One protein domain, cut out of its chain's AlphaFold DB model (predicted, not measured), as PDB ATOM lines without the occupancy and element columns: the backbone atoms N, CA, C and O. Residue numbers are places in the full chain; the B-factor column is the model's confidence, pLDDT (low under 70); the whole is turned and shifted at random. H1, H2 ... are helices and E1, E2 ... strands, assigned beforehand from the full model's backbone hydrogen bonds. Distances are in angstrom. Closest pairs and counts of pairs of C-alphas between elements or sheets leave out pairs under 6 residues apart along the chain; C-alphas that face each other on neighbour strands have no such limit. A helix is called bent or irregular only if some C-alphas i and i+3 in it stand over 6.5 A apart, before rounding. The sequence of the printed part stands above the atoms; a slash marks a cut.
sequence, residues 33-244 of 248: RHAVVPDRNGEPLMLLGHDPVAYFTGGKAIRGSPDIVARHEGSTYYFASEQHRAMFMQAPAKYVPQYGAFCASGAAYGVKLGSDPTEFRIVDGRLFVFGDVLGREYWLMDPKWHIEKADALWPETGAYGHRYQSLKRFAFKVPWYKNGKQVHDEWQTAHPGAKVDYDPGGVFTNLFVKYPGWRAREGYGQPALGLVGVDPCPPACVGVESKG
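This is residues 33 to 244 of the 248 residues of an uncharacterized protein of Betaproteobacteria bacterium (UniProt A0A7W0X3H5). Two strand hairpins, each backed by a helix, make a compact, slightly lengthened body: E5 and E6 with H6 in the middle, and E3 and E4 with H2 toward one end, where hairpin E1 and E2 lies side by side with E4. H5 and H7 pack beside the middle part and H9 lies toward the opposite end, while residues 210 to 244, with no named element, fold back from H10 toward the end that holds E3 and E4. The 212 printed residues hold ten named helices and six named strands, in the order E1 E2 H1 E3 E4 H2 H3 H4 H5 E5 E6 H6 H7 H8 H9 H10. There are three two-stranded antiparallel sheets, E1 - E2, E3 - E4 and E5 - E6, and the class is mixed, helices and strands. The whole is compact, with a radius of gyration of the C-alphas of 16.5 A and spans of 45 by 36 by 34 A.

E1, residues 36 to 38, begins at C-alpha 36, (121.664, 15.428, 383.530). E2 is residues 44 to 46 and H1 residues 54 to 57. E3, residues 65 to 72, is 16.3 A long and bends by 83 degrees at residue 68; E4, residues 75 to 79, is 13.3 A long. H2, residues 82 to 90, is 12.3 A long. H3, H4 and H5 are residues 92 to 95, 98 to 101 and 104 to 107. E5, residues 116 to 123, is 17.2 A long and bends by 66 degrees at residue 119; E6, residues 126 to 130, is 13.2 A long. H6, residues 133 to 140, is 10.4 A long. H7, residues 143 to 157, is 19.0 A long from C-alpha 143 at (106.751, 13.216, 402.450), and is irregular, with C-alphas 152 and 155 7.1 A apart. H8, residues 162 to 171, is 14.2 A long, and H9, residues 180 to 190, is 15.4 A long. H10, residues 203 to 209, ends at C-alpha 209, (123.768, -0.017, 382.111).

In hairpin E1 and E2, N 45 and O 37 are 2.7 A apart, within hydrogen-bond range. E2 and E4 come closest at the C-alphas of Leu 45 and Thr 76, 4.7 A apart. In hairpin E3 and E4, N 77 and O 70 are 2.8 A apart. The closest C-alphas of E3 and H2 are those of Ile 68 and Glu 82, 6.4 A apart. H1 is close to H2 but not clearly touching, with C-alphas 54 and 84 7.5 A apart. The closest C-alphas of H3 and E6 are those of Tyr 95 and Leu 127, 6.7 A apart; those of H4 and E6 are Gln 98 and Phe 128, 5.4 A apart. In hairpin E5 and E6, N 121 and O 128 are 2.8 A apart. E3 and E4 are apart from E5 and E6. The closest C-alphas of E5 and H6 are those of Glu 119 and Val 133, 6.3 A apart. H5 touches H6, at C-alphas 105 and 139, 5.5 A apart, and H7, at C-alphas 107 and 150, 4.9 A apart. H6 and H9 only just touch, with 3 pairs of C-alphas within 8 A, the closest those of Tyr 138 and Trp 187. H8 and H10 are close but not clearly touching, at C-alphas 163 and 207, 6.7 A apart, with a shallow tilt of 26 degrees, opposite ways. Every O i to N i+4 pair is within hydrogen-bond range in H2, H6, H8, H9 and H10, and 9 of 11 are in H7; H1, H3, H4 and H5 are too short for such a pair.

The two C-alphas farthest apart, those of Asn 41 and Pro 192, are 47.7 A apart. The printed part has no cut. The link from H9 to H10, 12 residues, is long. The mean pLDDT of the printed part is 87.4; residues 196 to 223 and residue 244 are under 70.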
ATOM      1  N   ARG A  33     126.998  15.655 389.825       79.69
ATOM      2  CA  ARG A  33     126.248  16.207 390.966       79.69
ATOM      3  C   ARG A  33     124.763  16.356 390.665       79.69
ATOM      4  O   ARG A  33     123.968  16.270 391.593       79.69
ATOM      5  N   HIS A  34     124.422  16.459 389.382       90.56
ATOM      6  CA  HIS A  34     123.064  16.541 388.861       90.56
ATOM      7  C   HIS A  34     122.722  15.333 387.977       90.56
ATOM      8  O   HIS A  34     123.604  14.755 387.341       90.56
ATOM      9  N   ALA A  35     121.451  14.943 387.935       90.38
ATOM     10  CA  ALA A  35     120.923  13.960 387.001       90.38
ATOM     11  C   ALA A  35     120.641  14.663 385.665       90.38
ATOM     12  O   ALA A  35     119.554  15.190 385.440       90.38
ATOM     13  N   VAL A  36     121.664  14.708 384.812       90.94
ATOM     14  CA  VAL A  36     121.664  15.428 383.530       90.94
ATOM     15  C   VAL A  36     122.062  14.502 382.392       90.94
ATOM     16  O   VAL A  36     122.897  13.616 382.574       90.94
ATOM     17  N   VAL A  37     121.516  14.748 381.207       88.00
ATOM     18  CA  VAL A  37     121.881  14.051 379.964       88.00
ATOM     19  C   VAL A  37     122.505  15.046 378.984       88.00
ATOM     20  O   VAL A  37     122.144  16.215 379.039       88.00
ATOM     21  N   PRO A  38     123.445  14.651 378.113       89.81
ATOM     22  CA  PRO A  38     123.968  15.564 377.096       89.81
ATOM     23  C   PRO A  38     122.857  15.969 376.114       89.81
ATOM     24  O   PRO A  38     122.134  15.101 375.630       89.81
ATOM     25  N   ASP A  39     122.718  17.261 375.817       90.69
ATOM     26  CA  ASP A  39     121.844  17.758 374.747       90.69
ATOM     27  C   ASP A  39     122.471  17.594 373.345       90.69
ATOM     28  O   ASP A  39     123.534  16.991 373.181       90.69
ATOM     29  N   ARG A  40     121.830  18.174 372.314       88.69
ATOM     30  CA  ARG A  40     122.325  18.176 370.922       88.69
ATOM     31  C   ARG A  40     123.718  18.796 370.744       88.69
ATOM     32  O   ARG A  40     124.371  18.533 369.741       88.69
ATOM     33  N   ASN A  41     124.157  19.614 371.698       91.19
ATOM     34  CA  ASN A  41     125.463  20.265 371.718       91.19
ATOM     35  C   ASN A  41     126.443  19.577 372.689       91.19
ATOM     36  O   ASN A  41     127.572  20.037 372.838       91.19
ATOM     37  N   GLY A  42     126.033  18.490 373.351       91.12
ATOM     38  CA  GLY A  42     126.823  17.803 374.371       91.12
ATOM     39  C   GLY A  42     126.793  18.472 375.749       91.12
ATOM     40  O   GLY A  42     127.542  18.066 376.637       91.12
ATOM     41  N   GLU A  43     125.939  19.475 375.957       92.31
ATOM     42  CA  GLU A  43     125.836  20.210 377.217       92.31
ATOM     43  C   GLU A  43     124.949  19.459 378.224       92.31
ATOM     44  O   GLU A  43     123.983  18.803 377.831       92.31
ATOM     45  N   PRO A  44     125.221  19.549 379.537       92.56
ATOM     46  CA  PRO A  44     124.448  18.853 380.567       92.56
ATOM     47  C   PRO A  44     123.020  19.405 380.696       92.56
ATOM     48  O   PRO A  44     122.784  20.403 381.375       92.56
ATOM     49  N   LEU A  45     122.050  18.729 380.087       93.62
ATOM     50  CA  LEU A  45     120.636  19.078 380.105       93.62
ATOM     51  C   LEU A  45     119.918  18.528 381.333       93.62
ATOM     52  O   LEU A  45     119.929  17.325 381.611       93.62
ATOM     53  N   MET A  46     119.228  19.422 382.028       94.56
ATOM     54  CA  MET A  46     118.407  19.111 383.186       94.56
ATOM     55  C   MET A  46     117.008  18.627 382.775       94.56
ATOM     56  O   MET A  46     116.456  19.068 381.766       94.56
ATOM     57  N   LEU A  47     116.421  17.725 383.574       93.31
ATOM     58  CA  LEU A  47     115.024  17.272 383.445       93.31
ATOM     59  C   LEU A  47     114.651  16.737 382.047       93.31
ATOM     60  O   LEU A  47     113.507  16.864 381.617       93.31
ATOM     61  N   LEU A  48     115.604  16.162 381.304       90.50
ATOM     62  CA  LEU A  48     115.398  15.704 379.917       90.50
ATOM     63  C   LEU A  48     114.796  16.789 378.991       90.50
ATOM     64  O   LEU A  48     114.073  16.481 378.043       90.50
ATOM     65  N   GLY A  49     115.057  18.067 379.289       93.88
ATOM     66  CA  GLY A  49     114.528  19.201 378.531       93.88
ATOM     67  C   GLY A  49     113.083  19.583 378.864       93.88
ATOM     68  O   GLY A  49     112.460  20.301 378.085       93.88
ATOM     69  N   HIS A  50     112.527  19.117 379.984       95.88
ATOM     70  CA  HIS A  50     111.251  19.627 380.489       95.88
ATOM     71  C   HIS A  50     111.431  20.994 381.150       95.88
ATOM     72  O   HIS A  50     112.443  21.268 381.798       95.88
ATOM     73  N   ASP A  51     110.420  21.840 380.989       98.19
ATOM     74  CA  ASP A  51     110.379  23.188 381.532       98.19
ATOM     75  C   ASP A  51     110.179  23.157 383.058       98.19
ATOM     76  O   ASP A  51     109.106  22.758 383.526       98.19
ATOM     77  N   PRO A  52     111.163  23.614 383.858       98.25
ATOM     78  CA  PRO A  52     111.071  23.573 385.312       98.25
ATOM     79  C   PRO A  52     109.989  24.511 385.875       98.25
ATOM     80  O   PRO A  52     109.479  24.282 386.971       98.25
ATOM     81  N   VAL A  53     109.613  25.571 385.154       98.62
ATOM     82  CA  VAL A  53     108.589  26.533 385.583       98.62
ATOM     83  C   VAL A  53     107.188  25.968 385.378       98.62
ATOM     84  O   VAL A  53     106.304  26.215 386.202       98.62
ATOM     85  N   ALA A  54     106.993  25.154 384.337       98.25
ATOM     86  CA  ALA A  54     105.698  24.558 384.013       98.25
ATOM     87  C   ALA A  54     105.155  23.637 385.123       98.25
ATOM     88  O   ALA A  54     103.937  23.580 385.331       98.25
ATOM     89  N   TYR A  55     106.038  22.999 385.901       97.88
ATOM     90  CA  TYR A  55     105.638  22.240 387.089       97.88
ATOM     91  C   TYR A  55     104.890  23.112 388.102       97.88
ATOM     92  O   TYR A  55     103.936  22.647 388.718       97.88
ATOM     93  N   PHE A  56     105.291  24.375 388.260       98.19
ATOM     94  CA  PHE A  56     104.739  25.293 389.259       98.19
ATOM     95  C   PHE A  56     103.546  26.093 388.749       98.19
ATOM     96  O   PHE A  56     102.624  26.354 389.515       98.19
ATOM     97  N   THR A  57     103.568  26.524 387.488       96.12
ATOM     98  CA  THR A  57     102.503  27.372 386.930       96.12
ATOM     99  C   THR A  57     101.301  26.561 386.465       96.12
ATOM    100  O   THR A  57     100.172  27.023 386.602       96.12
ATOM    101  N   GLY A  58     101.533  25.357 385.934       91.62
ATOM    102  CA  GLY A  58     100.489  24.510 385.361       91.62
ATOM    103  C   GLY A  58     100.330  23.147 386.023       91.62
ATOM    104  O   GLY A  58      99.385  22.445 385.679       91.62
ATOM    105  N   GLY A  59     101.231  22.749 386.930       95.06
ATOM    106  CA  GLY A  59     101.214  21.400 387.504       95.06
ATOM    107  C   GLY A  59     101.500  20.320 386.462       95.06
ATOM    108  O   GLY A  59     100.935  19.232 386.548       95.06
ATOM    109  N   LYS A  60     102.320  20.626 385.447       94.44
ATOM    110  CA  LYS A  60     102.492  19.795 384.246       94.44
ATOM    111  C   LYS A  60     103.955  19.632 383.856       94.44
ATOM    112  O   LYS A  60     104.732  20.581 383.927       94.44
ATOM    113  N   ALA A  61     104.291  18.451 383.346       94.19
ATOM    114  CA  ALA A  61     105.576  18.171 382.718       94.19
ATOM    115  C   ALA A  61     105.535  18.594 381.239       94.19
ATOM    116  O   ALA A  61     105.236  17.792 380.353       94.19
ATOM    117  N   ILE A  62     105.801  19.872 380.960       96.12
ATOM    118  CA  ILE A  62     105.820  20.405 379.588       96.12
ATOM    119  C   ILE A  62     107.233  20.335 379.013       96.12
ATOM    120  O   ILE A  62     108.197  20.701 379.682       96.12
ATOM    121  N   ARG A  63     107.365  19.906 377.757       95.12
ATOM    122  CA  ARG A  63     108.639  19.950 377.030       95.12
ATOM    123  C   ARG A  63     109.037  21.381 376.689       95.12
ATOM    124  O   ARG A  63     108.280  22.099 376.036       95.12
ATOM    125  N   GLY A  64     110.240  21.773 377.094       96.94
ATOM    126  CA  GLY A  64     110.840  23.035 376.686       96.94
ATOM    127  C   GLY A  64     111.342  23.000 375.243       96.94
ATOM    128  O   GLY A  64     111.314  21.964 374.585       96.94
ATOM    129  N   SER A  65     111.795  24.147 374.747       96.75
ATOM    130  CA  SER A  65     112.423  24.294 373.434       96.75
ATOM    131  C   SER A  65     113.950  24.340 373.565       96.75
ATOM    132  O   SER A  65     114.447  25.042 374.448       96.75
ATOM    133  N   PRO A  66     114.714  23.686 372.667       95.94
ATOM    134  CA  PRO A  66     116.171  23.800 372.634       95.94
ATOM    135  C   PRO A  66     116.647  25.176 372.140       95.94
ATOM    136  O   PRO A  66     117.850  25.443 372.136       95.94
ATOM    137  N   ASP A  67     115.719  26.039 371.720       96.62
ATOM    138  CA  ASP A  67     115.986  27.414 371.296       96.62
ATOM    139  C   ASP A  67     115.656  28.437 372.401       96.62
ATOM    140  O   ASP A  67     116.073  29.589 372.316       96.62
ATOM    141  N   ILE A  68     114.963  28.021 373.471       98.19
ATOM    142  CA  ILE A  68     114.634  28.866 374.627       98.19
ATOM    143  C   ILE A  68     115.331  28.281 375.855       98.19
ATOM    144  O   ILE A  68     114.796  27.401 376.531       98.19
ATOM    145  N   VAL A  69     116.543  28.764 376.141       97.81
ATOM    146  CA  VAL A  69     117.452  28.117 377.102       97.81
ATOM    147  C   VAL A  69     118.021  29.070 378.151       97.81
ATOM    148  O   VAL A  69     118.261  30.251 377.895       97.81
ATOM    149  N   ALA A  70     118.315  28.549 379.339       98.12
ATOM    150  CA  ALA A  70     119.100  29.236 380.365       98.12
ATOM    151  C   ALA A  70     120.070  28.256 381.028       98.12
ATOM    152  O   ALA A  70     119.807  27.056 381.097       98.12
ATOM    153  N   ARG A  71     121.194  28.774 381.532       96.81
ATOM    154  CA  ARG A  71     122.174  27.993 382.291       96.81
ATOM    155  C   ARG A  71     122.123  28.365 383.764       96.81
ATOM    156  O   ARG A  71     122.083  29.546 384.103       96.81
ATOM    157  N   HIS A  72     122.169  27.362 384.631       96.50
ATOM    158  CA  HIS A  72     122.237  27.545 386.076       96.50
ATOM    159  C   HIS A  72     122.980  26.372 386.722       96.50
ATOM    160  O   HIS A  72     122.739  25.221 386.366       96.50
ATOM    161  N   GLU A  73     123.918  26.674 387.627       92.38
ATOM    162  CA  GLU A  73     124.756  25.686 388.333       92.38
ATOM    163  C   GLU A  73     125.372  24.616 387.414       92.38
ATOM    164  O   GLU A  73     125.359  23.414 387.691       92.38
ATOM    165  N   GLY A  74     125.894  25.063 386.268       91.50
ATOM    166  CA  GLY A  74     126.542  24.188 385.289       91.50
ATOM    167  C   GLY A  74     125.595  23.234 384.560       91.50
ATOM    168  O   GLY A  74     126.074  22.272 383.976       91.50
ATOM    169  N   SER A  75     124.281  23.478 384.598       94.62
ATOM    170  CA  SER A  75     123.271  22.711 383.859       94.62
ATOM    171  C   SER A  75     122.486  23.617 382.910       94.62
ATOM    172  O   SER A  75     122.218  24.781 383.224       94.62
ATOM    173  N   THR A  76     122.109  23.077 381.759       96.81
ATOM    174  CA  THR A  76     121.234  23.707 380.768       96.81
ATOM    175  C   THR A  76     119.779  23.362 381.080       96.81
ATOM    176  O   THR A  76     119.454  22.214 381.381       96.81
ATOM    177  N   TYR A  77     118.902  24.358 380.995       98.12
ATOM    178  CA  TYR A  77     117.454  24.232 381.146       98.12
ATOM    179  C   TYR A  77     116.769  24.722 379.878       98.12
ATOM    180  O   TYR A  77     117.158  25.756 379.329       98.12
ATOM    181  N   TYR A  78     115.741  23.997 379.446       98.25
ATOM    182  CA  TYR A  78     114.869  24.381 378.337       98.25
ATOM    183  C   TYR A  78     113.545  24.913 378.874       98.25
ATOM    184  O   TYR A  78     113.093  24.485 379.934       98.25
ATOM    185  N   PHE A  79     112.908  25.811 378.127       98.62
ATOM    186  CA  PHE A  79     111.635  26.418 378.516       98.62
ATOM    187  C   PHE A  79     110.619  26.348 377.385       98.62
ATOM    188  O   PHE A  79     110.965  26.440 376.209       98.62
ATOM    189  N   ALA A  80     109.349  26.182 377.738       97.94
ATOM    190  CA  ALA A  80     108.243  26.158 376.790       97.94
ATOM    191  C   ALA A  80     107.914  27.563 376.256       97.94
ATOM    192  O   ALA A  80     107.246  27.696 375.235       97.94
ATOM    193  N   SER A  81     108.374  28.619 376.939       98.38
ATOM    194  CA  SER A  81     108.204  30.014 376.527       98.38
ATOM    195  C   SER A  81     109.321  30.918 377.064       98.38
ATOM    196  O   SER A  81     109.921  30.637 378.104       98.38
ATOM    197  N   GLU A  82     109.559  32.055 376.400       98.50
ATOM    198  CA  GLU A  82     110.475  33.099 376.897       98.50
ATOM    199  C   GLU A  82     110.027  33.671 378.250       98.50
ATOM    200  O   GLU A  82     110.852  34.038 379.085       98.50
ATOM    201  N   GLN A  83     108.715  33.696 378.511       98.50
ATOM    202  CA  GLN A  83     108.177  34.120 379.801       98.50
ATOM    203  C   GLN A  83     108.617  33.177 380.927       98.50
ATOM    204  O   GLN A  83     109.071  33.642 381.971       98.50
ATOM    205  N   HIS A  84     108.522  31.861 380.722       98.75
ATOM    206  CA  HIS A  84     108.998  30.876 381.694       98.75
ATOM    207  C   HIS A  84     110.512  30.980 381.899       98.75
ATOM    208  O   HIS A  84     110.978  31.006 383.038       98.75
ATOM    209  N   ARG A  85     111.284  31.154 380.823       98.75
ATOM    210  CA  ARG A  85     112.725  31.418 380.921       98.75
ATOM    211  C   ARG A  85     113.023  32.650 381.778       98.75
ATOM    212  O   ARG A  85     113.884  32.595 382.655       98.75
ATOM    213  N   ALA A  86     112.300  33.749 381.566       98.69
ATOM    214  CA  ALA A  86     112.453  34.965 382.357       98.69
ATOM    215  C   ALA A  86     112.100  34.744 383.840       98.69
ATOM    216  O   ALA A  86     112.864  35.165 384.706       98.69
ATOM    217  N   MET A  87     111.004  34.034 384.139       98.62
ATOM    218  CA  MET A  87     110.633  33.660 385.514       98.62
ATOM    219  C   MET A  87     111.732  32.842 386.196       98.62
ATOM    220  O   MET A  87     112.099  33.123 387.336       98.62
ATOM    221  N   PHE A  88     112.291  31.857 385.489       98.69
ATOM    222  CA  PHE A  88     113.386  31.047 386.004       98.69
ATOM    223  C   PHE A  88     114.616  31.896 386.307       98.69
ATOM    224  O   PHE A  88     115.148  31.809 387.406       98.69
ATOM    225  N   MET A  89     115.050  32.752 385.378       98.31
ATOM    226  CA  MET A  89     116.239  33.590 385.577       98.31
ATOM    227  C   MET A  89     116.088  34.590 386.732       98.31
ATOM    228  O   MET A  89     117.089  34.949 387.346       98.31
ATOM    229  N   GLN A  90     114.865  35.022 387.050       98.38
ATOM    230  CA  GLN A  90     114.600  35.904 388.191       98.38
ATOM    231  C   GLN A  90     114.746  35.191 389.540       98.38
ATOM    232  O   GLN A  90     115.205  35.802 390.503       98.38
ATOM    233  N   ALA A  91     114.357  33.917 389.629       97.25
ATOM    234  CA  ALA A  91     114.416  33.155 390.876       97.25
ATOM    235  C   ALA A  91     114.744  31.666 390.646       97.25
ATOM    236  O   ALA A  91     113.904  30.811 390.944       97.25
ATOM    237  N   PRO A  92     115.959  31.311 390.175       97.06
ATOM    238  CA  PRO A  92     116.273  29.933 389.783       97.06
ATOM    239  C   PRO A  92     116.058  28.929 390.919       97.06
ATOM    240  O   PRO A  92     115.444  27.885 390.714       97.06
ATOM    241  N   ALA A  93     116.461  29.294 392.142       95.00
ATOM    242  CA  ALA A  93     116.362  28.456 393.338       95.00
ATOM    243  C   ALA A  93     114.934  27.956 393.645       95.00
ATOM    244  O   ALA A  93     114.775  26.926 394.295       95.00
ATOM    245  N   LYS A  94     113.895  28.657 393.166       97.12
ATOM    246  CA  LYS A  94     112.496  28.231 393.300       97.12
ATOM    247  C   LYS A  94     112.157  27.049 392.390       97.12
ATOM    248  O   LYS A  94     111.342  26.213 392.753       97.12
ATOM    249  N   TYR A  95     112.749  27.010 391.203       98.38
ATOM    250  CA  TYR A  95     112.351  26.114 390.120       98.38
ATOM    251  C   TYR A  95     113.298  24.927 389.942       98.38
ATOM    252  O   TYR A  95     112.930  23.942 389.303       98.38
ATOM    253  N   VAL A  96     114.511  25.001 390.495       97.25
ATOM    254  CA  VAL A  96     115.458  23.887 390.429       97.25
ATOM    255  C   VAL A  96     114.924  22.657 391.177       97.25
ATOM    256  O   VAL A  96     114.385  22.771 392.286       97.25
ATOM    257  N   PRO A  97     115.083  21.457 390.598       97.25
ATOM    258  CA  PRO A  97     114.690  20.228 391.259       97.25
ATOM    259  C   PRO A  97     115.587  19.960 392.467       97.25
ATOM    260  O   PRO A  97     116.815  20.079 392.414       97.25
ATOM    261  N   GLN A  98     114.964  19.542 393.560       97.75
ATOM    262  CA  GLN A  98     115.660  19.095 394.752       97.75
ATOM    263  C   GLN A  98     116.531  17.889 394.438       97.75
ATOM    264  O   GLN A  98     116.274  17.112 393.515       97.75
ATOM    265  N   TYR A  99     117.587  17.753 395.233       96.44
ATOM    266  CA  TYR A  99     118.516  16.638 395.137       96.44
ATOM    267  C   TYR A  99     119.123  16.487 393.736       96.44
ATOM    268  O   TYR A  99     119.355  15.381 393.252       96.44
ATOM    269  N   GLY A 100     119.365  17.615 393.061       94.19
ATOM    270  CA  GLY A 100     120.011  17.652 391.756       94.19
ATOM    271  C   GLY A 100     119.267  16.877 390.673       94.19
ATOM    272  O   GLY A 100     119.918  16.271 389.827       94.19
ATOM    273  N   ALA A 101     117.936  16.825 390.742       94.75
ATOM    274  CA  ALA A 101     117.078  15.989 389.901       94.75
ATOM    275  C   ALA A 101     117.302  14.472 390.026       94.75
ATOM    276  O   ALA A 101     116.785  13.713 389.208       94.75
ATOM    277  N   PHE A 102     118.044  13.983 391.019       93.50
ATOM    278  CA  PHE A 102     117.996  12.560 391.353       93.50
ATOM    279  C   PHE A 102     116.665  12.235 392.040       93.50
ATOM    280  O   PHE A 102     116.000  13.105 392.596       93.50
ATOM    281  N   CYS A 103     116.274  10.963 392.011       92.56
ATOM    282  CA  CYS A 103     115.038  10.513 392.640       92.56
ATOM    283  C   CYS A 103     115.004  10.857 394.133       92.56
ATOM    284  O   CYS A 103     115.833  10.373 394.911       92.56
ATOM    285  N   ALA A 104     113.996  11.633 394.530       96.00
ATOM    286  CA  ALA A 104     113.828  12.095 395.901       96.00
ATOM    287  C   ALA A 104     113.630  10.947 396.907       96.00
ATOM    288  O   ALA A 104     114.130  11.023 398.027       96.00
ATOM    289  N   SER A 105     112.996   9.841 396.510       93.81
ATOM    290  CA  SER A 105     112.881   8.640 397.356       93.81
ATOM    291  C   SER A 105     114.239   7.986 397.593       93.81
ATOM    292  O   SER A 105     114.526   7.550 398.700       93.81
ATOM    293  N   GLY A 106     115.108   7.958 396.575       93.00
ATOM    294  CA  GLY A 106     116.483   7.470 396.714       93.00
ATOM    295  C   GLY A 106     117.342   8.378 397.596       93.00
ATOM    296  O   GLY A 106     118.148   7.882 398.388       93.00
ATOM    297  N   ALA A 107     117.125   9.694 397.519       95.81
ATOM    298  CA  ALA A 107     117.853  10.686 398.305       95.81
ATOM    299  C   ALA A 107     117.692  10.476 399.823       95.81
ATOM    300  O   ALA A 107     118.672  10.618 400.553       95.81
ATOM    301  N   ALA A 108     116.523  10.017 400.292       96.44
ATOM    302  CA  ALA A 108     116.279   9.682 401.705       96.44
ATOM    303  C   ALA A 108     117.147   8.518 402.234       96.44
ATOM    304  O   ALA A 108     117.320   8.355 403.445       96.44
ATOM    305  N   TYR A 109     117.727   7.724 401.331       95.62
ATOM    306  CA  TYR A 109     118.675   6.648 401.635       95.62
ATOM    307  C   TYR A 109     120.113   6.987 401.196       95.62
ATOM    308  O   TYR A 109     121.003   6.137 401.260       95.62
ATOM    309  N   GLY A 110     120.351   8.218 400.728       94.81
ATOM    310  CA  GLY A 110     121.628   8.674 400.180       94.81
ATOM    311  C   GLY A 110     121.983   8.050 398.826       94.81
ATOM    312  O   GLY A 110     123.141   8.113 398.412       94.81
ATOM    313  N   VAL A 111     121.029   7.412 398.143       91.94
ATOM    314  CA  VAL A 111     121.250   6.714 396.870       91.94
ATOM    315  C   VAL A 111     120.916   7.653 395.711       91.94
ATOM    316  O   VAL A 111     119.821   8.208 395.639       91.94
ATOM    317  N   LYS A 112     121.845   7.803 394.761       89.94
ATOM    318  CA  LYS A 112     121.676   8.646 393.571       89.94
ATOM    319  C   LYS A 112     121.231   7.799 392.390       89.94
ATOM    320  O   LYS A 112     122.035   7.159 391.711       89.94
ATOM    321  N   LEU A 113     119.930   7.812 392.154       84.69
ATOM    322  CA  LEU A 113     119.280   7.135 391.041       84.69
ATOM    323  C   LEU A 113     118.612   8.186 390.147       84.69
ATOM    324  O   LEU A 113     118.091   9.165 390.681       84.69
ATOM    325  N   GLY A 114     118.606   7.994 388.824       82.69
ATOM    326  CA  GLY A 114     118.002   8.950 387.878       82.69
ATOM    327  C   GLY A 114     116.526   9.252 388.169       82.69
ATOM    328  O   GLY A 114     115.910   8.583 389.006       82.69
ATOM    329  N   SER A 115     115.963  10.231 387.470       85.38
ATOM    330  CA  SER A 115     114.550  10.606 387.560       85.38
ATOM    331  C   SER A 115     113.816  10.445 386.225       85.38
ATOM    332  O   SER A 115     114.429  10.383 385.158       85.38
ATOM    333  N   ASP A 116     112.497  10.355 386.328       86.69
ATOM    334  CA  ASP A 116     111.508  10.581 385.294       86.69
ATOM    335  C   ASP A 116     110.878  11.966 385.560       86.69
ATOM    336  O   ASP A 116     110.196  12.152 386.571       86.69
ATOM    337  N   PRO A 117     111.102  12.963 384.688       90.00
ATOM    338  CA  PRO A 117     110.554  14.309 384.856       90.00
ATOM    339  C   PRO A 117     109.019  14.390 384.800       90.00
ATOM    340  O   PRO A 117     108.465  15.442 385.118       90.00
ATOM    341  N   THR A 118     108.314  13.330 384.392       89.75
ATOM    342  CA  THR A 118     106.843  13.250 384.461       89.75
ATOM    343  C   THR A 118     106.348  12.819 385.841       89.75
ATOM    344  O   THR A 118     105.205  13.091 386.214       89.75
ATOM    345  N   GLU A 119     107.231  12.234 386.645       90.31
ATOM    346  CA  GLU A 119     106.963  11.791 388.002       90.31
ATOM    347  C   GLU A 119     107.519  12.825 388.982       90.31
ATOM    348  O   GLU A 119     108.673  12.768 389.403       90.31
ATOM    349  N   PHE A 120     106.692  13.805 389.350       94.94
ATOM    350  CA  PHE A 120     107.107  14.916 390.210       94.94
ATOM    351  C   PHE A 120     106.046  15.299 391.248       94.94
ATOM    352  O   PHE A 120     104.863  14.957 391.138       94.94
ATOM    353  N   ARG A 121     106.474  16.039 392.273       97.19
ATOM    354  CA  ARG A 121     105.619  16.696 393.268       97.19
ATOM    355  C   ARG A 121     106.223  18.036 393.662       97.19
ATOM    356  O   ARG A 121     107.439  18.161 393.774       97.19
ATOM    357  N   ILE A 122     105.361  19.013 393.917       97.75
ATOM    358  CA  ILE A 122     105.747  20.252 394.592       97.75
ATOM    359  C   ILE A 122     105.252  20.153 396.027       97.75
ATOM    360  O   ILE A 122     104.055  19.996 396.255       97.75
ATOM    361  N   VAL A 123     106.173  20.233 396.982       97.81
ATOM    362  CA  VAL A 123     105.865  20.234 398.417       97.81
ATOM    363  C   VAL A 123     106.636  21.379 399.050       97.81
ATOM    364  O   VAL A 123     107.820  21.546 398.771       97.81
ATOM    365  N   ASP A 124     105.945  22.219 399.820       95.88
ATOM    366  CA  ASP A 124     106.510  23.418 400.458       95.88
ATOM    367  C   ASP A 124     107.293  24.323 399.488       95.88
ATOM    368  O   ASP A 124     108.355  24.858 399.798       95.88
ATOM    369  N   GLY A 125     106.781  24.463 398.259       96.81
ATOM    370  CA  GLY A 125     107.400  25.281 397.213       96.81
ATOM    371  C   GLY A 125     108.676  24.692 396.596       96.81
ATOM    372  O   GLY A 125     109.339  25.389 395.832       96.81
ATOM    373  N   ARG A 126     109.016  23.432 396.887       98.06
ATOM    374  CA  ARG A 126     110.196  22.728 396.365       98.06
ATOM    375  C   ARG A 126     109.786  21.662 395.347       98.06
ATOM    376  O   ARG A 126     108.842  20.912 395.589       98.06
ATOM    377  N   LEU A 127     110.507  21.573 394.228       98.44
ATOM    378  CA  LEU A 127     110.274  20.574 393.177       98.44
ATOM    379  C   LEU A 127     110.997  19.260 393.486       98.44
ATOM    380  O   LEU A 127     112.222  19.204 393.451       98.44
ATOM    381  N   PHE A 128     110.255  18.184 393.714       98.00
ATOM    382  CA  PHE A 128     110.785  16.832 393.862       98.00
ATOM    383  C   PHE A 128     110.469  16.018 392.617       98.00
ATOM    384  O   PHE A 128     109.321  15.981 392.178       98.00
ATOM    385  N   VAL A 129     111.479  15.344 392.072       95.06
ATOM    386  CA  VAL A 129     111.322  14.406 390.957       95.06
ATOM    387  C   VAL A 129     111.644  12.994 391.415       95.06
ATOM    388  O   VAL A 129     112.479  12.768 392.299       95.06
ATOM    389  N   PHE A 130     110.969  12.029 390.817       91.12
ATOM    390  CA  PHE A 130     111.036  10.628 391.186       91.12
ATOM    391  C   PHE A 130     111.584   9.826 390.030       91.12
ATOM    392  O   PHE A 130     111.624  10.280 388.901       91.12
ATOM    393  N   GLY A 131     112.078   8.635 390.328       81.88
ATOM    394  CA  GLY A 131     112.568   7.735 389.291       81.88
ATOM    395  C   GLY A 131     111.482   7.139 388.422       81.88
ATOM    396  O   GLY A 131     111.750   6.742 387.303       81.88
ATOM    397  N   ASP A 132     110.305   6.991 389.003       79.56
ATOM    398  CA  ASP A 132     109.208   6.196 388.491       79.56
ATOM    399  C   ASP A 132     107.997   6.424 389.411       79.56
ATOM    400  O   ASP A 132     108.109   7.035 390.486       79.56
ATOM    401  N   VAL A 133     106.846   5.898 388.985       82.62
ATOM    402  CA  VAL A 133     105.594   5.941 389.750       82.62
ATOM    403  C   VAL A 133     105.781   5.319 391.135       82.62
ATOM    404  O   VAL A 133     105.356   5.915 392.116       82.62
ATOM    405  N   LEU A 134     106.462   4.172 391.259       81.62
ATOM    406  CA  LEU A 134     106.657   3.501 392.554       81.62
ATOM    407  C   LEU A 134     107.420   4.372 393.549       81.62
ATOM    408  O   LEU A 134     107.001   4.529 394.689       81.62
ATOM    409  N   GLY A 135     108.541   4.950 393.125       86.12
ATOM    410  CA  GLY A 135     109.345   5.842 393.943       86.12
ATOM    411  C   GLY A 135     108.506   7.009 394.439       86.12
ATOM    412  O   GLY A 135     108.579   7.342 395.622       86.12
ATOM    413  N   ARG A 136     107.677   7.585 393.567       90.94
ATOM    414  CA  ARG A 136     106.734   8.640 393.934       90.94
ATOM    415  C   ARG A 136     105.691   8.154 394.939       90.94
ATOM    416  O   ARG A 136     105.547   8.780 395.981       90.94
ATOM    417  N   GLU A 137     104.996   7.056 394.662       89.69
ATOM    418  CA  GLU A 137     103.958   6.503 395.543       89.69
ATOM    419  C   GLU A 137     104.515   6.144 396.928       89.69
ATOM    420  O   GLU A 137     103.914   6.462 397.951       89.69
ATOM    421  N   TYR A 138     105.710   5.557 396.986       90.19
ATOM    422  CA  TYR A 138     106.370   5.238 398.250       90.19
ATOM    423  C   TYR A 138     106.802   6.485 399.014       90.19
ATOM    424  O   TYR A 138     106.691   6.532 400.237       90.19
ATOM    425  N   TRP A 139     107.270   7.509 398.302       95.12
ATOM    426  CA  TRP A 139     107.617   8.788 398.909       95.12
ATOM    427  C   TRP A 139     106.387   9.497 399.485       95.12
ATOM    428  O   TRP A 139     106.455  10.070 400.571       95.12
ATOM    429  N   LEU A 140     105.246   9.402 398.795       95.19
ATOM    430  CA  LEU A 140     103.973  10.000 399.203       95.19
ATOM    431  C   LEU A 140     103.373   9.387 400.473       95.19
ATOM    432  O   LEU A 140     102.518  10.026 401.078       95.19
ATOM    433  N   MET A 141     103.829   8.207 400.907       94.56
ATOM    434  CA  MET A 141     103.400   7.634 402.188       94.56
ATOM    435  C   MET A 141     103.828   8.492 403.385       94.56
ATOM    436  O   MET A 141     103.103   8.560 404.373       94.56
ATOM    437  N   ASP A 142     104.992   9.145 403.301       96.44
ATOM    438  CA  ASP A 142     105.472  10.084 404.324       96.44
ATOM    439  C   ASP A 142     106.447  11.114 403.716       96.44
ATOM    440  O   ASP A 142     107.674  10.960 403.808       96.44
ATOM    441  N   PRO A 143     105.930  12.173 403.061       97.56
ATOM    442  CA  PRO A 143     106.751  13.216 402.450       97.56
ATOM    443  C   PRO A 143     107.701  13.883 403.441       97.56
ATOM    444  O   PRO A 143     108.867  14.118 403.126       97.56
ATOM    445  N   LYS A 144     107.214  14.162 404.655       98.06
ATOM    446  CA  LYS A 144     107.976  14.865 405.686       98.06
ATOM    447  C   LYS A 144     109.197  14.050 406.098       98.06
ATOM    448  O   LYS A 144     110.306  14.578 406.070       98.06
ATOM    449  N   TRP A 145     109.020  12.763 406.396       97.62
ATOM    450  CA  TRP A 145     110.135  11.880 406.730       97.62
ATOM    451  C   TRP A 145     111.153  11.797 405.592       97.62
ATOM    452  O   TRP A 145     112.357  11.911 405.834       97.62
ATOM    453  N   HIS A 146     110.700  11.642 404.344       97.88
ATOM    454  CA  HIS A 146     111.617  11.550 403.211       97.88
ATOM    455  C   HIS A 146     112.418  12.839 403.021       97.88
ATOM    456  O   HIS A 146     113.620  12.766 402.762       97.88
ATOM    457  N   ILE A 147     111.772  14.001 403.160       98.56
ATOM    458  CA  ILE A 147     112.427  15.309 403.080       98.56
ATOM    459  C   ILE A 147     113.455  15.452 404.198       98.56
ATOM    460  O   ILE A 147     114.614  15.718 403.907       98.56
ATOM    461  N   GLU A 148     113.084  15.185 405.451       98.38
ATOM    462  CA  GLU A 148     113.997  15.291 406.595       98.38
ATOM    463  C   GLU A 148     115.232  14.391 406.440       98.38
ATOM    464  O   GLU A 148     116.362  14.827 406.675       98.38
ATOM    465  N   LYS A 149     115.048  13.130 406.019       98.31
ATOM    466  CA  LYS A 149     116.173  12.203 405.808       98.31
ATOM    467  C   LYS A 149     117.044  12.612 404.631       98.31
ATOM    468  O   LYS A 149     118.269  12.536 404.736       98.31
ATOM    469  N   ALA A 150     116.437  13.020 403.523       97.94
ATOM    470  CA  ALA A 150     117.177  13.423 402.341       97.94
ATOM    471  C   ALA A 150     117.943  14.731 402.582       97.94
ATOM    472  O   ALA A 150     119.136  14.763 402.301       97.94
ATOM    473  N   ASP A 151     117.326  15.751 403.184       98.31
ATOM    474  CA  ASP A 151     117.979  17.025 403.518       98.31
ATOM    475  C   ASP A 151     119.172  16.822 404.461       98.31
ATOM    476  O   ASP A 151     120.233  17.410 404.248       98.31
ATOM    477  N   ALA A 152     119.054  15.929 405.450       98.19
ATOM    478  CA  ALA A 152     120.162  15.601 406.348       98.19
ATOM    479  C   ALA A 152     121.330  14.889 405.634       98.19
ATOM    480  O   ALA A 152     122.492  15.106 405.973       98.19
ATOM    481  N   LEU A 153     121.041  14.033 404.650       96.88
ATOM    482  CA  LEU A 153     122.055  13.264 403.918       96.88
ATOM    483  C   LEU A 153     122.631  14.000 402.704       96.88
ATOM    484  O   LEU A 153     123.722  13.647 402.240       96.88
ATOM    485  N   TRP A 154     121.900  14.958 402.133       95.44
ATOM    486  CA  TRP A 154     122.233  15.540 400.837       95.44
ATOM    487  C   TRP A 154     123.561  16.305 400.802       95.44
ATOM    488  O   TRP A 154     124.268  16.144 399.807       95.44
ATOM    489  N   PRO A 155     123.977  17.050 401.845       94.12
ATOM    490  CA  PRO A 155     125.281  17.715 401.851       94.12
ATOM    491  C   PRO A 155     126.455  16.760 401.587       94.12
ATOM    492  O   PRO A 155     127.368  17.090 400.834       94.12
ATOM    493  N   GLU A 156     126.404  15.541 402.138       92.19
ATOM    494  CA  GLU A 156     127.383  14.485 401.847       92.19
ATOM    495  C   GLU A 156     127.093  13.824 400.489       92.19
ATOM    496  O   GLU A 156     127.973  13.678 399.642       92.19
ATOM    497  N   THR A 157     125.842  13.421 400.264       92.56
ATOM    498  CA  THR A 157     125.427  12.621 399.099       92.56
ATOM    499  C   THR A 157     125.659  13.356 397.777       92.56
ATOM    500  O   THR A 157     126.142  12.767 396.808       92.56
ATOM    501  N   GLY A 158     125.340  14.648 397.727       90.56
ATOM    502  CA  GLY A 158     125.486  15.503 396.553       90.56
ATOM    503  C   GLY A 158     126.943  15.789 396.182       90.56
ATOM    504  O   GLY A 158     127.225  16.053 395.011       90.56
ATOM    505  N   ALA A 159     127.876  15.677 397.134       89.50
ATOM    506  CA  ALA A 159     129.298  15.933 396.903       89.50
ATOM    507  C   ALA A 159     129.959  14.870 396.010       89.50
ATOM    508  O   ALA A 159     130.925  15.169 395.302       89.50
ATOM    509  N   TYR A 160     129.422  13.647 396.002       88.81
ATOM    510  CA  TYR A 160     129.985  12.514 395.278       88.81
ATOM    511  C   TYR A 160     129.279  12.230 393.943       88.81
ATOM    512  O   TYR A 160     128.080  12.469 393.752       88.81
ATOM    513  N   GLY A 161     130.026  11.652 392.998       88.06
ATOM    514  CA  GLY A 161     129.469  11.143 391.745       88.06
ATOM    515  C   GLY A 161     128.446  10.030 391.985       88.06
ATOM    516  O   GLY A 161     128.608   9.214 392.892       88.06
ATOM    517  N   HIS A 162     127.397   9.986 391.162       84.88
ATOM    518  CA  HIS A 162     126.255   9.089 391.378       84.88
ATOM    519  C   HIS A 162     126.641   7.603 391.509       84.88
ATOM    520  O   HIS A 162     126.145   6.948 392.418       84.88
ATOM    521  N   ARG A 163     127.550   7.074 390.666       84.56
ATOM    522  CA  ARG A 163     127.963   5.654 390.724       84.56
ATOM    523  C   ARG A 163     128.614   5.317 392.052       84.56
ATOM    524  O   ARG A 163     128.177   4.393 392.729       84.56
ATOM    525  N   TYR A 164     129.635   6.090 392.422       88.69
ATOM    526  CA  TYR A 164     130.355   5.901 393.676       88.69
ATOM    527  C   TYR A 164     129.407   6.022 394.869       88.69
ATOM    528  O   TYR A 164     129.375   5.138 395.720       88.69
ATOM    529  N   GLN A 165     128.589   7.076 394.900       91.50
ATOM    530  CA  GLN A 165     127.661   7.319 395.999       91.50
ATOM    531  C   GLN A 165     126.628   6.195 396.144       91.50
ATOM    532  O   GLN A 165     126.394   5.705 397.248       91.50
ATOM    533  N   SER A 166     126.032   5.751 395.036       87.75
ATOM    534  CA  SER A 166     125.053   4.665 395.052       87.75
ATOM    535  C   SER A 166     125.694   3.339 395.458       87.75
ATOM    536  O   SER A 166     125.168   2.671 396.343       87.75
ATOM    537  N   LEU A 167     126.869   2.989 394.915       89.31
ATOM    538  CA  LEU A 167     127.641   1.807 395.333       89.31
ATOM    539  C   LEU A 167     127.969   1.836 396.828       89.31
ATOM    540  O   LEU A 167     127.732   0.852 397.532       89.31
ATOM    541  N   LYS A 168     128.449   2.981 397.326       92.50
ATOM    542  CA  LYS A 168     128.733   3.200 398.746       92.50
ATOM    543  C   LYS A 168     127.502   2.906 399.596       92.50
ATOM    544  O   LYS A 168     127.634   2.216 400.596       92.50
ATOM    545  N   ARG A 169     126.313   3.380 399.213       92.69
ATOM    546  CA  ARG A 169     125.085   3.169 400.002       92.69
ATOM    547  C   ARG A 169     124.465   1.785 399.845       92.69
ATOM    548  O   ARG A 169     123.790   1.328 400.764       92.69
ATOM    549  N   PHE A 170     124.748   1.081 398.752       87.62
ATOM    550  CA  PHE A 170     124.427  -0.341 398.650       87.62
ATOM    551  C   PHE A 170     125.298  -1.199 399.576       87.62
ATOM    552  O   PHE A 170     124.778  -2.132 400.188       87.62
ATOM    553  N   ALA A 171     126.585  -0.865 399.720       92.44
ATOM    554  CA  ALA A 171     127.497  -1.543 400.645       92.44
ATOM    555  C   ALA A 171     127.257  -1.138 402.112       92.44
ATOM    556  O   ALA A 171     127.214  -1.987 402.999       92.44
ATOM    557  N   PHE A 172     127.057   0.156 402.361       94.88
ATOM    558  CA  PHE A 172     126.912   0.761 403.685       94.88
ATOM    559  C   PHE A 172     125.553   1.449 403.797       94.88
ATOM    560  O   PHE A 172     125.400   2.659 403.585       94.88
ATOM    561  N   LYS A 173     124.547   0.636 404.113       95.12
ATOM    562  CA  LYS A 173     123.160   1.071 404.273       95.12
ATOM    563  C   LYS A 173     123.017   2.038 405.448       95.12
ATOM    564  O   LYS A 173     123.706   1.921 406.459       95.12
ATOM    565  N   VAL A 174     122.100   2.990 405.315       96.25
ATOM    566  CA  VAL A 174     121.687   3.858 406.428       96.25
ATOM    567  C   VAL A 174     120.942   3.043 407.499       96.25
ATOM    568  O   VAL A 174     120.332   2.029 407.154       96.25
ATOM    569  N   PRO A 175     120.922   3.474 408.776       96.81
ATOM    570  CA  PRO A 175     120.247   2.733 409.850       96.81
ATOM    571  C   PRO A 175     118.750   2.485 409.615       96.81
ATOM    572  O   PRO A 175     118.200   1.514 410.115       96.81
ATOM    573  N   TRP A 176     118.093   3.350 408.838       95.25
ATOM    574  CA  TRP A 176     116.671   3.254 408.487       95.25
ATOM    575  C   TRP A 176     116.423   2.637 407.105       95.25
ATOM    576  O   TRP A 176     115.368   2.851 406.512       95.25
ATOM    577  N   TYR A 177     117.400   1.927 406.540       94.38
ATOM    578  CA  TYR A 177     117.257   1.341 405.212       94.38
ATOM    579  C   TYR A 177     116.106   0.331 405.167       94.38
ATOM    580  O   TYR A 177     116.065  -0.609 405.961       94.38
ATOM    581  N   LYS A 178     115.231   0.485 404.170       89.56
ATOM    582  CA  LYS A 178     114.201  -0.492 403.814       89.56
ATOM    583  C   LYS A 178     114.496  -1.052 402.429       89.56
ATOM    584  O   LYS A 178     114.857  -0.312 401.513       89.56
ATOM    585  N   ASN A 179     114.364  -2.364 402.266       86.62
ATOM    586  CA  ASN A 179     114.441  -2.980 400.943       86.62
ATOM    587  C   ASN A 179     113.110  -2.819 400.184       86.62
ATOM    588  O   ASN A 179     112.076  -2.526 400.781       86.62
ATOM    589  N   GLY A 180     113.131  -3.040 398.866       81.56
ATOM    590  CA  GLY A 180     111.954  -2.834 398.015       81.56
ATOM    591  C   GLY A 180     110.728  -3.652 398.428       81.56
ATOM    592  O   GLY A 180     109.617  -3.144 398.334       81.56
ATOM    593  N   LYS A 181     110.916  -4.873 398.953       84.88
ATOM    594  CA  LYS A 181     109.806  -5.698 399.445       84.88
ATOM    595  C   LYS A 181     109.158  -5.074 400.682       84.88
ATOM    596  O   LYS A 181     107.944  -4.966 400.726       84.88
ATOM    597  N   GLN A 182     109.959  -4.630 401.653       90.50
ATOM    598  CA  GLN A 182     109.446  -4.002 402.877       90.50
ATOM    599  C   GLN A 182     108.619  -2.753 402.564       90.50
ATOM    600  O   GLN A 182     107.502  -2.624 403.049       90.50
ATOM    601  N   VAL A 183     109.147  -1.862 401.718       88.75
ATOM    602  CA  VAL A 183     108.430  -0.639 401.321       88.75
ATOM    603  C   VAL A 183     107.155  -0.978 400.543       88.75
ATOM    604  O   VAL A 183     106.128  -0.340 400.747       88.75
ATOM    605  N   HIS A 184     107.198  -2.001 399.685       85.94
ATOM    606  CA  HIS A 184     106.020  -2.455 398.953       85.94
ATOM    607  C   HIS A 184     104.935  -3.018 399.877       85.94
ATOM    608  O   HIS A 184     103.774  -2.654 399.731       85.94
ATOM    609  N   ASP A 185     105.297  -3.875 400.834       90.00
ATOM    610  CA  ASP A 185     104.346  -4.453 401.789       90.00
ATOM    611  C   ASP A 185     103.682  -3.352 402.645       90.00
ATOM    612  O   ASP A 185     102.469  -3.372 402.867       90.00
ATOM    613  N   GLU A 186     104.458  -2.355 403.090       91.94
ATOM    614  CA  GLU A 186     103.942  -1.169 403.790       91.94
ATOM    615  C   GLU A 186     102.972  -0.370 402.910       91.94
ATOM    616  O   GLU A 186     101.882  -0.013 403.358       91.94
ATOM    617  N   TRP A 187     103.329  -0.149 401.642       91.69
ATOM    618  CA  TRP A 187     102.469   0.550 400.691       91.69
ATOM    619  C   TRP A 187     101.160  -0.195 400.434       91.69
ATOM    620  O   TRP A 187     100.100   0.426 400.468       91.69
ATOM    621  N   GLN A 188     101.215  -1.518 400.255       90.25
ATOM    622  CA  GLN A 188     100.034  -2.374 400.097       90.25
ATOM    623  C   GLN A 188      99.134  -2.336 401.334       90.25
ATOM    624  O   GLN A 188      97.912  -2.310 401.211       90.25
ATOM    625  N   THR A 189      99.726  -2.297 402.530       92.88
ATOM    626  CA  THR A 189      98.973  -2.184 403.789       92.88
ATOM    627  C   THR A 189      98.236  -0.847 403.877       92.88
ATOM    628  O   THR A 189      97.091  -0.807 404.321       92.88
ATOM    629  N   ALA A 190      98.867   0.241 403.429       91.12
ATOM    630  CA  ALA A 190      98.251   1.566 403.383       91.12
ATOM    631  C   ALA A 190      97.231   1.728 402.236       91.12
ATOM    632  O   ALA A 190      96.323   2.552 402.344       91.12
ATOM    633  N   HIS A 191      97.349   0.938 401.164       89.62
ATOM    634  CA  HIS A 191      96.513   1.023 399.959       89.62
ATOM    635  C   HIS A 191      95.922  -0.347 399.585       89.62
ATOM    636  O   HIS A 191      96.223  -0.886 398.513       89.62
ATOM    637  N   PRO A 192      95.075  -0.940 400.444       89.56
ATOM    638  CA  PRO A 192      94.568  -2.286 400.221       89.56
ATOM    639  C   PRO A 192      93.795  -2.374 398.898       89.56
ATOM    640  O   PRO A 192      92.828  -1.649 398.671       89.56
ATOM    641  N   GLY A 193      94.225  -3.279 398.015       83.75
ATOM    642  CA  GLY A 193      93.590  -3.523 396.714       83.75
ATOM    643  C   GLY A 193      94.028  -2.584 395.585       83.75
ATOM    644  O   GLY A 193      93.634  -2.805 394.437       83.75
ATOM    645  N   ALA A 194      94.865  -1.580 395.864       83.62
ATOM    646  CA  ALA A 194      95.446  -0.742 394.826       83.62
ATOM    647  C   ALA A 194      96.508  -1.516 394.028       83.62
ATOM    648  O   ALA A 194      97.303  -2.286 394.569       83.62
ATOM    649  N   LYS A 195      96.542  -1.287 392.714       75.50
ATOM    650  CA  LYS A 195      97.601  -1.789 391.837       75.50
ATOM    651  C   LYS A 195      98.437  -0.612 391.373       75.50
ATOM    652  O   LYS A 195      97.905   0.337 390.809       75.50
ATOM    653  N   VAL A 196      99.739  -0.705 391.591       69.69
ATOM    654  CA  VAL A 196     100.727   0.192 391.001       69.69
ATOM    655  C   VAL A 196     101.613  -0.651 390.101       69.69
ATOM    656  O   VAL A 196     102.028  -1.746 390.480       69.69
ATOM    657  N   ASP A 197     101.833  -0.183 388.878       62.59
ATOM    658  CA  ASP A 197     102.613  -0.941 387.911       62.59
ATOM    659  C   ASP A 197     104.069  -1.071 388.381       62.59
ATOM    660  O   ASP A 197     104.705  -0.094 388.792       62.59
ATOM    661  N   TYR A 198     104.557  -2.310 388.390       50.91
ATOM    662  CA  TYR A 198     105.740  -2.740 389.128       50.91
ATOM    663  C   TYR A 198     106.820  -3.235 388.167       50.91
ATOM    664  O   TYR A 198     106.761  -4.367 387.700       50.91
ATOM    665  N   ASP A 199     107.844  -2.415 387.924       52.56
ATOM    666  CA  ASP A 199     109.159  -2.930 387.524       52.56
ATOM    667  C   ASP A 199     110.284  -1.965 387.945       52.56
ATOM    668  O   ASP A 199     110.565  -0.985 387.250       52.56
ATOM    669  N   PRO A 200     110.946  -2.202 389.092       48.75
ATOM    670  CA  PRO A 200     112.036  -1.345 389.556       48.75
ATOM    671  C   PRO A 200     113.326  -1.485 388.723       48.75
ATOM    672  O   PRO A 200     114.265  -0.704 388.914       48.75
ATOM    673  N   GLY A 201     113.417  -2.476 387.826       52.38
ATOM    674  CA  GLY A 201     114.670  -2.903 387.211       52.38
ATOM    675  C   GLY A 201     115.668  -3.450 388.247       52.38
ATOM    676  O   GLY A 201     115.756  -3.004 389.393       52.38
ATOM    677  N   GLY A 202     116.463  -4.449 387.870       54.53
ATOM    678  CA  GLY A 202     117.490  -4.993 388.764       54.53
ATOM    679  C   GLY A 202     118.574  -3.962 389.123       54.53
ATOM    680  O   GLY A 202     118.914  -3.092 388.318       54.53
ATOM    681  N   VAL A 203     119.179  -4.093 390.313       60.03
ATOM    682  CA  VAL A 203     120.299  -3.240 390.781       60.03
ATOM    683  C   VAL A 203     121.436  -3.186 389.752       60.03
ATOM    684  O   VAL A 203     122.009  -2.123 389.529       60.03
ATOM    685  N   PHE A 204     121.719  -4.308 389.080       62.69
ATOM    686  CA  PHE A 204     122.746  -4.392 388.042       62.69
ATOM    687  C   PHE A 204     122.450  -3.463 386.852       62.69
ATOM    688  O   PHE A 204     123.273  -2.617 386.505       62.69
ATOM    689  N   THR A 205     121.249  -3.549 386.277       61.47
ATOM    690  CA  THR A 205     120.827  -2.696 385.157       61.47
ATOM    691  C   THR A 205     120.833  -1.218 385.551       61.47
ATOM    692  O   THR A 205     121.315  -0.371 384.801       61.47
ATOM    693  N   ASN A 206     120.354  -0.907 386.757       59.31
ATOM    694  CA  ASN A 206     120.246   0.467 387.246       59.31
ATOM    695  C   ASN A 206     121.599   1.142 387.513       59.31
ATOM    696  O   ASN A 206     121.680   2.365 387.432       59.31
ATOM    697  N   LEU A 207     122.647   0.378 387.830       64.69
ATOM    698  CA  LEU A 207     123.944   0.931 388.228       64.69
ATOM    699  C   LEU A 207     124.996   0.900 387.115       64.69
ATOM    700  O   LEU A 207     125.858   1.780 387.068       64.69
ATOM    701  N   PHE A 208     124.933  -0.102 386.236       64.06
ATOM    702  CA  PHE A 208     125.986  -0.362 385.250       64.06
ATOM    703  C   PHE A 208     125.564  -0.119 383.801       64.06
ATOM    704  O   PHE A 208     126.433   0.127 382.971       64.06
ATOM    705  N   VAL A 209     124.265  -0.156 383.492       64.06
ATOM    706  CA  VAL A 209     123.768  -0.017 382.111       64.06
ATOM    707  C   VAL A 209     123.141   1.357 381.866       64.06
ATOM    708  O   VAL A 209     123.310   1.925 380.791       64.06
ATOM    709  N   LYS A 210     122.440   1.921 382.856       59.59
ATOM    710  CA  LYS A 210     121.699   3.184 382.704       59.59
ATOM    711  C   LYS A 210     122.542   4.423 383.044       59.59
ATOM    712  O   LYS A 210     123.372   4.397 383.953       59.59
ATOM    713  N   TYR A 211     122.292   5.529 382.336       56.94
ATOM    714  CA  TYR A 211     122.912   6.832 382.602       56.94
ATOM    715  C   TYR A 211     122.148   7.625 383.687       56.94
ATOM    716  O   TYR A 211     120.925   7.528 383.794       56.94
ATOM    717  N   PRO A 212     122.835   8.443 384.502       51.81
ATOM    718  CA  PRO A 212     122.200   9.340 385.472       51.81
ATOM    719  C   PRO A 212     121.438  10.459 384.750       51.81
ATOM    720  O   PRO A 212     122.028  11.264 384.049       51.81
ATOM    721  N   GLY A 213     120.121  10.495 384.922       49.12
ATOM    722  CA  GLY A 213     119.207  11.314 384.110       49.12
ATOM    723  C   GLY A 213     118.267  10.453 383.266       49.12
ATOM    724  O   GLY A 213     117.211  10.911 382.859       49.12
ATOM    725  N   TRP A 214     118.595   9.169 383.101       53.88
ATOM    726  CA  TRP A 214     117.799   8.184 382.384       53.88
ATOM    727  C   TRP A 214     117.093   7.255 383.380       53.88
ATOM    728  O   TRP A 214     117.583   6.183 383.751       53.88
ATOM    729  N   ARG A 215     115.946   7.710 383.887       55.19
ATOM    730  CA  ARG A 215     114.934   6.824 384.479       55.19
ATOM    731  C   ARG A 215     113.534   6.988 383.893       55.19
ATOM    732  O   ARG A 215     112.666   6.212 384.270       55.19
ATOM    733  N   ALA A 216     113.371   7.839 382.873       47.19
ATOM    734  CA  ALA A 216     112.333   7.605 381.878       47.19
ATOM    735  C   ALA A 216     112.429   6.134 381.460       47.19
ATOM    736  O   ALA A 216     113.509   5.637 381.130       47.19
ATOM    737  N   ARG A 217     111.331   5.408 381.603       51.47
ATOM    738  CA  ARG A 217     111.242   3.960 381.460       51.47
ATOM    739  C   ARG A 217     111.338   3.541 379.985       51.47
ATOM    740  O   ARG A 217     110.478   2.839 379.469       51.47
ATOM    741  N   GLU A 218     112.421   3.921 379.309       48.91
ATOM    742  CA  GLU A 218     112.796   3.377 378.009       48.91
ATOM    743  C   GLU A 218     113.210   1.914 378.235       48.91
ATOM    744  O   GLU A 218     114.307   1.620 378.709       48.91
ATOM    745  N   GLY A 219     112.284   0.979 378.005       40.09
ATOM    746  CA  GLY A 219     112.591  -0.458 377.995       40.09
ATOM    747  C   GLY A 219     111.819  -1.355 378.962       40.09
ATOM    748  O   GLY A 219     112.075  -2.553 378.963       40.09
ATOM    749  N   TYR A 220     110.851  -0.841 379.728       48.38
ATOM    750  CA  TYR A 220     109.973  -1.686 380.557       48.38
ATOM    751  C   TYR A 220     108.489  -1.496 380.221       48.38
ATOM    752  O   TYR A 220     107.652  -1.508 381.106       48.38
ATOM    753  N   GLY A 221     108.130  -1.255 378.957       49.81
ATOM    754  CA  GLY A 221     106.725  -1.142 378.522       49.81
ATOM    755  C   GLY A 221     106.084   0.246 378.658       49.81
ATOM    756  O   GLY A 221     104.907   0.391 378.351       49.81
ATOM    757  N   GLN A 222     106.842   1.269 379.065       53.41
ATOM    758  CA  GLN A 222     106.447   2.669 378.882       53.41
ATOM    759  C   GLN A 222     107.116   3.246 377.631       53.41
ATOM    760  O   GLN A 222     108.223   2.820 377.284       53.41
ATOM    761  N   PRO A 223     106.457   4.189 376.935       61.72
ATOM    762  CA  PRO A 223     107.058   4.842 375.786       61.72
ATOM    763  C   PRO A 223     108.284   5.640 376.227       61.72
ATOM    764  O   PRO A 223     108.273   6.290 377.274       61.72
ATOM    765  N   ALA A 224     109.336   5.599 375.410       72.69
ATOM    766  CA  ALA A 224     110.474   6.479 375.594       72.69
ATOM    767  C   ALA A 224     109.994   7.932 375.630       72.69
ATOM    768  O   ALA A 224     109.163   8.334 374.816       72.69
ATOM    769  N   LEU A 225     110.506   8.716 376.578       78.06
ATOM    770  CA  LEU A 225     110.251  10.151 376.572       78.06
ATOM    771  C   LEU A 225     111.047  10.801 375.435       78.06
ATOM    772  O   LEU A 225     110.583  11.782 374.853       78.06
ATOM    773  N   GLY A 226     112.218  10.259 375.096       80.00
ATOM    774  CA  GLY A 226     113.133  10.898 374.165       80.00
ATOM    775  C   GLY A 226     113.625  12.251 374.680       80.00
ATOM    776  O   GLY A 226     113.175  12.790 375.699       80.00
ATOM    777  N   LEU A 227     114.561  12.823 373.951       84.69
ATOM    778  CA  LEU A 227     115.288  14.023 374.295       84.69
ATOM    779  C   LEU A 227     114.971  15.123 373.285       84.69
ATOM    780  O   LEU A 227     115.211  14.988 372.085       84.69
ATOM    781  N   VAL A 228     114.435  16.239 373.773       84.62
ATOM    782  CA  VAL A 228     114.050  17.351 372.899       84.62
ATOM    783  C   VAL A 228     115.279  17.915 372.185       84.62
ATOM    784  O   VAL A 228     116.285  18.244 372.813       84.62
ATOM    785  N   GLY A 229     115.170  18.065 370.865       84.12
ATOM    786  CA  GLY A 229     116.251  18.561 370.013       84.12
ATOM    787  C   GLY A 229     117.262  17.490 369.595       84.12
ATOM    788  O   GLY A 229     118.191  17.823 368.864       84.12
ATOM    789  N   VAL A 230     117.075  16.240 370.033       85.88
ATOM    790  CA  VAL A 230     117.877  15.074 369.631       85.88
ATOM    791  C   VAL A 230     116.987  14.013 368.982       85.88
ATOM    792  O   VAL A 230     117.264  13.594 367.861       85.88
ATOM    793  N   ASP A 231     115.893  13.632 369.643       85.38
ATOM    794  CA  ASP A 231     114.942  12.639 369.144       85.38
ATOM    795  C   ASP A 231     113.808  13.281 368.325       85.38
ATOM    796  O   ASP A 231     113.447  14.442 368.561       85.38
ATOM    797  N   PRO A 232     113.213  12.548 367.363       85.75
ATOM    798  CA  PRO A 232     112.079  13.046 366.598       85.75
ATOM    799  C   PRO A 232     110.835  13.256 367.478       85.75
ATOM    800  O   PRO A 232     110.665  12.669 368.548       85.75
ATOM    801  N   CYS A 233     109.929  14.099 366.989       85.75
ATOM    802  CA  CYS A 233     108.586  14.248 367.539       85.75
ATOM    803  C   CYS A 233     107.611  13.378 366.727       85.75
ATOM    804  O   CYS A 233     107.521  13.582 365.513       85.75
ATOM    805  N   PRO A 234     106.849  12.458 367.355       84.50
ATOM    806  CA  PRO A 234     106.914  12.002 368.756       84.50
ATOM    807  C   PRO A 234     108.114  11.064 369.037       84.50
ATOM    808  O   PRO A 234     108.617  10.454 368.094       84.50
ATOM    809  N   PRO A 235     108.547  10.891 370.308       77.44
ATOM    810  CA  PRO A 235     107.902  11.349 371.549       77.44
ATOM    811  C   PRO A 235     108.389  12.708 372.095       77.44
ATOM    812  O   PRO A 235     107.765  13.250 373.006       77.44
ATOM    813  N   ALA A 236     109.453  13.303 371.542       84.25
ATOM    814  CA  ALA A 236     110.122  14.482 372.110       84.25
ATOM    815  C   ALA A 236     109.624  15.831 371.536       84.25
ATOM    816  O   ALA A 236     110.401  16.668 371.076       84.25
ATOM    817  N   CYS A 237     108.308  16.053 371.539       90.75
ATOM    818  CA  CYS A 237     107.680  17.232 370.930       90.75
ATOM    819  C   CYS A 237     107.774  18.496 371.805       90.75
ATOM    820  O   CYS A 237     107.306  18.493 372.942       90.75
ATOM    821  N   VAL A 238     108.311  19.599 371.265       93.81
ATOM    822  CA  VAL A 238     108.388  20.910 371.947       93.81
ATOM    823  C   VAL A 238     106.992  21.420 372.319       93.81
ATOM    824  O   VAL A 238     106.067  21.350 371.513       93.81
ATOM    825  N   GLY A 239     106.840  21.950 373.535       92.75
ATOM    826  CA  GLY A 239     105.591  22.540 374.027       92.75
ATOM    827  C   GLY A 239     104.496  21.528 374.373       92.75
ATOM    828  O   GLY A 239     103.431  21.923 374.847       92.75
ATOM    829  N   VAL A 240     104.739  20.231 374.172       92.56
ATOM    830  CA  VAL A 240     103.770  19.173 374.468       92.56
ATOM    831  C   VAL A 240     103.922  18.705 375.912       92.56
ATOM    832  O   VAL A 240     105.029  18.541 376.431       92.56
ATOM    833  N   GLU A 241     102.785  18.487 376.570       91.56
ATOM    834  CA  GLU A 241     102.732  17.843 377.878       91.56
ATOM    835  C   GLU A 241     103.098  16.364 377.751       91.56
ATOM    836  O   GLU A 241     102.455  15.607 377.022       91.56
ATOM    837  N   SER A 242     104.126  15.944 378.481       87.12
ATOM    838  CA  SER A 242     104.435  14.528 378.642       87.12
ATOM    839  C   SER A 242     103.514  13.951 379.709       87.12
ATOM    840  O   SER A 242     103.542  14.377 380.864       87.12
ATOM    841  N   LYS A 243     102.670  12.995 379.316       78.94
ATOM    842  CA  LYS A 243     101.770  12.319 380.250       78.94
ATOM    843  C   LYS A 243     102.555  11.326 381.102       78.94
ATOM    844  O   LYS A 243     103.212  10.443 380.554       78.94
ATOM    845  N   GLY A 244     102.436  11.454 382.422       67.00
ATOM    846  CA  GLY A 244     102.895  10.427 383.358       67.00
ATOM    847  C   GLY A 244     102.079   9.140 383.210       67.00
ATOM    848  O   GLY A 244     100.961   9.144 382.688       67.00
TER     849      GLY A 244